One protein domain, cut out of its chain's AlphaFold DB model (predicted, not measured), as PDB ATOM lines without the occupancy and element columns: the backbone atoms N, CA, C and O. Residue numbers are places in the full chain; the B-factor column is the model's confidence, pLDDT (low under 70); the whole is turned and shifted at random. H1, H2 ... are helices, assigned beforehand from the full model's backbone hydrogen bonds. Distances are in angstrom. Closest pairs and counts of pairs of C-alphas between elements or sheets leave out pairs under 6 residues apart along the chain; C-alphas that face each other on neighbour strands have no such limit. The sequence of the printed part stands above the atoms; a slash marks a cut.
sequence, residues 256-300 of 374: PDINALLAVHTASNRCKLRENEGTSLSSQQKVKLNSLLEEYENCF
ATOM      1  N   PRO A 256     -67.880  44.179 -34.799       40.94
ATOM      2  CA  PRO A 256     -68.431  43.277 -35.798       40.94
ATOM      3  C   PRO A 256     -67.271  42.730 -36.632       40.94
ATOM      4  O   PRO A 256     -66.290  43.441 -36.859       40.94
ATOM      5  N   ASP A 257     -67.383  41.464 -37.031       45.50
ATOM      6  CA  ASP A 257     -66.371  40.712 -37.773       45.50
ATOM      7  C   ASP A 257     -65.675  41.606 -38.816       45.50
ATOM      8  O   ASP A 257     -66.296  42.089 -39.767       45.50
ATOM      9  N   ILE A 258     -64.394  41.914 -38.590       43.12
ATOM     10  CA  ILE A 258     -63.648  42.939 -39.343       43.12
ATOM     11  C   ILE A 258     -63.571  42.554 -40.829       43.12
ATOM     12  O   ILE A 258     -63.561  43.419 -41.707       43.12
ATOM     13  N   ASN A 259     -63.629  41.251 -41.116       43.94
ATOM     14  CA  ASN A 259     -63.718  40.710 -42.465       43.94
ATOM     15  C   ASN A 259     -65.023  41.102 -43.176       43.94
ATOM     16  O   ASN A 259     -64.996  41.379 -44.373       43.94
ATOM     17  N   ALA A 260     -66.144  41.220 -42.457       41.69
ATOM     18  CA  ALA A 260     -67.393  41.731 -43.023       41.69
ATOM     19  C   ALA A 260     -67.296  43.235 -43.326       41.69
ATOM     20  O   ALA A 260     -67.802  43.696 -44.347       41.69
ATOM     21  N   LEU A 261     -66.595  44.004 -42.486       36.28
ATOM     22  CA  LEU A 261     -66.410  45.441 -42.701       36.28
ATOM     23  C   LEU A 261     -65.478  45.733 -43.892       36.28
ATOM     24  O   LEU A 261     -65.734  46.668 -44.649       36.28
ATOM     25  N   LEU A 262     -64.432  44.924 -44.091       37.56
ATOM     26  CA  LEU A 262     -63.504  45.035 -45.224       37.56
ATOM     27  C   LEU A 262     -64.113  44.522 -46.539       37.56
ATOM     28  O   LEU A 262     -63.946  45.171 -47.570       37.56
ATOM     29  N   ALA A 263     -64.882  43.426 -46.508       36.94
ATOM     30  CA  ALA A 263     -65.565  42.886 -47.689       36.94
ATOM     31  C   ALA A 263     -66.626  43.845 -48.262       36.94
ATOM     32  O   ALA A 263     -66.822  43.904 -49.475       36.94
ATOM     33  N   VAL A 264     -67.273  44.653 -47.414       39.78
ATOM     34  CA  VAL A 264     -68.229  45.687 -47.852       39.78
ATOM     35  C   VAL A 264     -67.540  46.840 -48.599       39.78
ATOM     36  O   VAL A 264     -68.169  47.466 -49.449       39.78
ATOM     37  N   HIS A 265     -66.260  47.120 -48.325       38.59
ATOM     38  CA  HIS A 265     -65.540  48.239 -48.948       38.59
ATOM     39  C   HIS A 265     -64.853  47.881 -50.272       38.59
ATOM     40  O   HIS A 265     -64.626  48.773 -51.084       38.59
ATOM     41  N   THR A 266     -64.539  46.608 -50.521       39.06
ATOM     42  CA  THR A 266     -63.826  46.184 -51.741       39.06
ATOM     43  C   THR A 266     -64.735  45.606 -52.823       39.06
ATOM     44  O   THR A 266     -64.324  45.524 -53.978       39.06
ATOM     45  N   ALA A 267     -65.973  45.239 -52.487       40.06
ATOM     46  CA  ALA A 267     -66.864  44.520 -53.391       40.06
ATOM     47  C   ALA A 267     -68.209  45.221 -53.621       40.06
ATOM     48  O   ALA A 267     -69.232  44.551 -53.648       40.06
ATOM     49  N   SER A 268     -68.260  46.549 -53.787       44.44
ATOM     50  CA  SER A 268     -69.454  47.179 -54.368       44.44
ATOM     51  C   SER A 268     -69.221  48.637 -54.773       44.44
ATOM     52  O   SER A 268     -69.718  49.551 -54.118       44.44
ATOM     53  N   ASN A 269     -68.598  48.872 -55.931       51.34
ATOM     54  CA  ASN A 269     -68.908  50.063 -56.736       51.34
ATOM     55  C   ASN A 269     -70.329  49.929 -57.306       51.34
ATOM     56  O   ASN A 269     -70.531  49.931 -58.511       51.34
ATOM     57  N   ARG A 270     -71.329  49.722 -56.451       56.50
ATOM     58  CA  ARG A 270     -72.712  49.959 -56.843       56.50
ATOM     59  C   ARG A 270     -73.001  51.349 -56.347       56.50
ATOM     60  O   ARG A 270     -72.901  51.588 -55.146       56.50
ATOM     61  N   CYS A 271     -73.355  52.237 -57.261       66.31
ATOM     62  CA  CYS A 271     -73.916  53.537 -56.936       66.31
ATOM     63  C   CYS A 271     -75.292  53.313 -56.278       66.31
ATOM     64  O   CYS A 271     -76.337  53.485 -56.887       66.31
ATOM     65  N   LYS A 272     -75.291  52.810 -55.039       75.88
ATOM     66  CA  LYS A 272     -76.458  52.546 -54.200       75.88
ATOM     67  C   LYS A 272     -76.100  52.886 -52.765       75.88
ATOM     68  O   LYS A 272     -75.005  52.584 -52.297       75.88
ATOM     69  N   LEU A 273     -77.059  53.467 -52.063       79.00
ATOM     70  CA  LEU A 273     -76.938  53.745 -50.641       79.00
ATOM     71  C   LEU A 273     -76.843  52.448 -49.838       79.00
ATOM     72  O   LEU A 273     -77.607  51.505 -50.066       79.00
ATOM     73  N   ARG A 274     -75.956  52.440 -48.843       81.00
ATOM     74  CA  ARG A 274     -75.903  51.387 -47.822       81.00
ATOM     75  C   ARG A 274     -77.128  51.456 -46.907       81.00
ATOM     76  O   ARG A 274     -77.795  52.485 -46.800       81.00
ATOM     77  N   GLU A 275     -77.419  50.368 -46.194       74.94
ATOM     78  CA  GLU A 275     -78.589  50.282 -45.300       74.94
ATOM     79  C   GLU A 275     -78.602  51.377 -44.219       74.94
ATOM     80  O   GLU A 275     -79.656  51.924 -43.880       74.94
ATOM     81  N   ASN A 276     -77.416  51.740 -43.725       75.50
ATOM     82  CA  ASN A 276     -77.183  52.783 -42.729       75.50
ATOM     83  C   ASN A 276     -77.082  54.207 -43.314       75.50
ATOM     84  O   ASN A 276     -76.971  55.166 -42.551       75.50
ATOM     85  N   GLU A 277     -77.143  54.373 -44.635       78.31
ATOM     86  CA  GLU A 277     -77.110  55.674 -45.308       78.31
ATOM     87  C   GLU A 277     -78.536  56.187 -45.607       78.31
ATOM     88  O   GLU A 277     -79.515  55.436 -45.711       78.31
ATOM     89  N   GLY A 278     -78.688  57.513 -45.695       77.62
ATOM     90  CA  GLY A 278     -79.976  58.153 -45.986       77.62
ATOM     91  C   GLY A 278     -81.045  57.959 -44.903       77.62
ATOM     92  O   GLY A 278     -82.224  57.888 -45.227       77.62
ATOM     93  N   THR A 279     -80.679  57.851 -43.621       82.19
ATOM     94  CA  THR A 279     -81.618  57.626 -42.496       82.19
ATOM     95  C   THR A 279     -82.719  58.685 -42.364       82.19
ATOM     96  O   THR A 279     -83.777  58.396 -41.815       82.19
ATOM     97  N   SER A 280     -82.507  59.885 -42.907       87.00
ATOM     98  CA  SER A 280     -83.504  60.965 -42.967       87.00
ATOM     99  C   SER A 280     -84.475  60.864 -44.155       87.00
ATOM    100  O   SER A 280     -85.370  61.697 -44.274       87.00
ATOM    101  N   LEU A 281     -84.299  59.885 -45.047       86.19
ATOM    102  CA  LEU A 281     -85.131  59.678 -46.232       86.19
ATOM    103  C   LEU A 281     -86.181  58.594 -45.975       86.19
ATOM    104  O   LEU A 281     -85.882  57.535 -45.420       86.19
ATOM    105  N   SER A 282     -87.402  58.827 -46.452       90.00
ATOM    106  CA  SER A 282     -88.431  57.783 -46.512       90.00
ATOM    107  C   SER A 282     -88.029  56.659 -47.474       90.00
ATOM    108  O   SER A 282     -87.235  56.862 -48.396       90.00
ATOM    109  N   SER A 283     -88.631  55.478 -47.320       87.06
ATOM    110  CA  SER A 283     -88.352  54.325 -48.188       87.06
ATOM    111  C   SER A 283     -88.554  54.642 -49.676       87.06
ATOM    112  O   SER A 283     -87.750  54.231 -50.505       87.06
ATOM    113  N   GLN A 284     -89.573  55.438 -50.021       90.31
ATOM    114  CA  GLN A 284     -89.827  55.858 -51.406       90.31
ATOM    115  C   GLN A 284     -88.740  56.803 -51.942       90.31
ATOM    116  O   GLN A 284     -88.316  56.674 -53.090       90.31
ATOM    117  N   GLN A 285     -88.250  57.729 -51.113       90.31
ATOM    118  CA  GLN A 285     -87.158  58.632 -51.491       90.31
ATOM    119  C   GLN A 285     -85.833  57.885 -51.653       90.31
ATOM    120  O   GLN A 285     -85.093  58.182 -52.588       90.31
ATOM    121  N   LYS A 286     -85.555  56.892 -50.797       88.88
ATOM    122  CA  LYS A 286     -84.375  56.026 -50.940       88.88
ATOM    123  C   LYS A 286     -84.388  55.265 -52.261       88.88
ATOM    124  O   LYS A 286     -83.374  55.243 -52.948       88.88
ATOM    125  N   VAL A 287     -85.534  54.688 -52.635       89.12
ATOM    126  CA  VAL A 287     -85.687  53.995 -53.925       89.12
ATOM    127  C   VAL A 287     -85.424  54.957 -55.081       89.12
ATOM    128  O   VAL A 287     -84.600  54.654 -55.935       89.12
ATOM    129  N   LYS A 288     -86.040  56.145 -55.065       91.88
ATOM    130  CA  LYS A 288     -85.841  57.154 -56.116       91.88
ATOM    131  C   LYS A 288     -84.379  57.602 -56.239       91.88
ATOM    132  O   LYS A 288     -83.890  57.775 -57.349       91.88
ATOM    133  N   LEU A 289     -83.691  57.793 -55.115       89.69
ATOM    134  CA  LEU A 289     -82.287  58.199 -55.097       89.69
ATOM    135  C   LEU A 289     -81.362  57.083 -55.592       89.69
ATOM    136  O   LEU A 289     -80.478  57.356 -56.391       89.69
ATOM    137  N   ASN A 290     -81.592  55.833 -55.188       89.25
ATOM    138  CA  ASN A 290     -80.825  54.700 -55.711       89.25
ATOM    139  C   ASN A 290     -81.017  54.533 -57.223       89.25
ATOM    140  O   ASN A 290     -80.035  54.328 -57.925       89.25
ATOM    141  N   SER A 291     -82.237  54.706 -57.742       89.00
ATOM    142  CA  SER A 291     -82.472  54.700 -59.193       89.00
ATOM    143  C   SER A 291     -81.687  55.796 -59.919       89.00
ATOM    144  O   SER A 291     -81.156  55.543 -60.991       89.00
ATOM    145  N   LEU A 292     -81.573  56.988 -59.325       91.75
ATOM    146  CA  LEU A 292     -80.780  58.083 -59.890       91.75
ATOM    147  C   LEU A 292     -79.275  57.781 -59.847       91.75
ATOM    148  O   LEU A 292     -78.557  58.046 -60.801       91.75
ATOM    149  N   LEU A 293     -78.784  57.224 -58.742       89.06
ATOM    150  CA  LEU A 293     -77.377  56.851 -58.609       89.06
ATOM    151  C   LEU A 293     -76.983  55.758 -59.615       89.06
ATOM    152  O   LEU A 293     -75.884  55.809 -60.157       89.06
ATOM    153  N   GLU A 294     -77.885  54.817 -59.898       87.19
ATOM    154  CA  GLU A 294     -77.715  53.811 -60.954       87.19
ATOM    155  C   GLU A 294     -77.744  54.434 -62.359       87.19
ATOM    156  O   GLU A 294     -76.927  54.076 -63.201       87.19
ATOM    157  N   GLU A 295     -78.639  55.392 -62.615       90.19
ATOM    158  CA  GLU A 295     -78.723  56.103 -63.902       90.19
ATOM    159  C   GLU A 295     -77.427  56.863 -64.232       90.19
ATOM    160  O   GLU A 295     -76.967  56.831 -65.372       90.19
ATOM    161  N   TYR A 296     -76.823  57.508 -63.230       86.94
ATOM    162  CA  TYR A 296     -75.596  58.303 -63.366       86.94
ATOM    163  C   TYR A 296     -74.347  57.562 -62.873       86.94
ATOM    164  O   TYR A 296     -73.371  58.194 -62.470       86.94
ATOM    165  N   GLU A 297     -74.350  56.226 -62.894       84.12
ATOM    166  CA  GLU A 297     -73.213  55.412 -62.444       84.12
ATOM    167  C   GLU A 297     -71.906  55.813 -63.149       84.12
ATOM    168  O   GLU A 297     -70.849  55.896 -62.522       84.12
ATOM    169  N   ASN A 298     -71.993  56.155 -64.436       80.00
ATOM    170  CA  ASN A 298     -70.882  56.643 -65.251       80.00
ATOM    171  C   ASN A 298     -70.206  57.911 -64.697       80.00
ATOM    172  O   ASN A 298     -69.010  58.089 -64.901       80.00
ATOM    173  N   CYS A 299     -70.922  58.780 -63.979       81.12
ATOM    174  CA  CYS A 299     -70.346  59.976 -63.359       81.12
ATOM    175  C   CYS A 299     -69.467  59.661 -62.141       81.12
ATOM    176  O   CYS A 299     -68.650  60.493 -61.748       81.12
ATOM    177  N   PHE A 300     -69.650  58.491 -61.524       78.56
ATOM    178  CA  PHE A 300     -68.939  58.073 -60.314       78.56
ATOM    179  C   PHE A 300     -67.829  57.059 -60.594       78.56
ATOM    180  O   PHE A 300     -67.085  56.698 -59.679       78.56
TER     181      PHE A 300
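Overview. This is residues 256 to 300 of the 374 residues of an uncharacterized protein of Araneus ventricosus (UniProt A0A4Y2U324). The printed part is a flat, open arrangement of three helices that do not form a bundle: H2, the longest, makes one side, H1 lies well away from it at the other, and the winding link of residues 267 to 282 passes between them. Residues 256 to 263, of which 258 to 263 belong to H1, stick out at one end, and the four-residue H3 follows the last residue of H2 by a tight link. The printed part has 45 residues with three named helices, in the order H1, H2, H3, and no named strand; its class is all helix. The whole is loose, with a radius of gyration of the C-alphas of 12.3 A, and its C-alphas span 31 by 26 by 10 A.

Along the chain. From Pro 256 the printed part soon enters H1, residues 258 to 266, which begins at C-alpha 258 at (-63.648, 42.939, -39.343) and measures 12.8 A from first to last C-alpha. Residues 267 to 282 hold no named element. H2, residues 283 to 295, begins at C-alpha 283 at (-88.352, 54.325, -48.188) and measures 18.5 A from first to last C-alpha. H3, residues 297 to 300, ends at C-alpha 300 at (-68.939, 58.073, -60.314).

Arrangement. H1 touches no helix. H1 and H2 are apart, with no C-alpha of the one within 8 A of the other, and H1 and H3 are apart too, again with no C-alpha of the one within 8 A of the other. H2 and H3 meet only through their link, which is the single residue Tyr 296. In H2 every O i to N i+4 pair is within hydrogen-bond range, in H1 4 of 5 are, and H3 is too short for such a pair but has its one O i to N i+3 pair within range.

Size, cuts and confidence. The C-alphas of Asp 257 and Glu 295 are the two farthest apart, at 32.7 A, and those of Pro 256 and Phe 300, the first and last printed, are 28.6 A apart. Without the residues that stand free, 256 to 263, the body has 37 residues, spans 26 by 21 by 10 A and has a radius of gyration of 10.3 A. The link from H1 to H2 is long, with 16 residues, whose C-alphas lie 2 to 15 A from the mean of the C-alphas; the link from H2 to H3 is tight. The printed part has no cut. The mean pLDDT of the printed part is 70.3; residues 256 to 271 are under 70, and the mean is 40 for H1, 90 for H2 and 81 for H3.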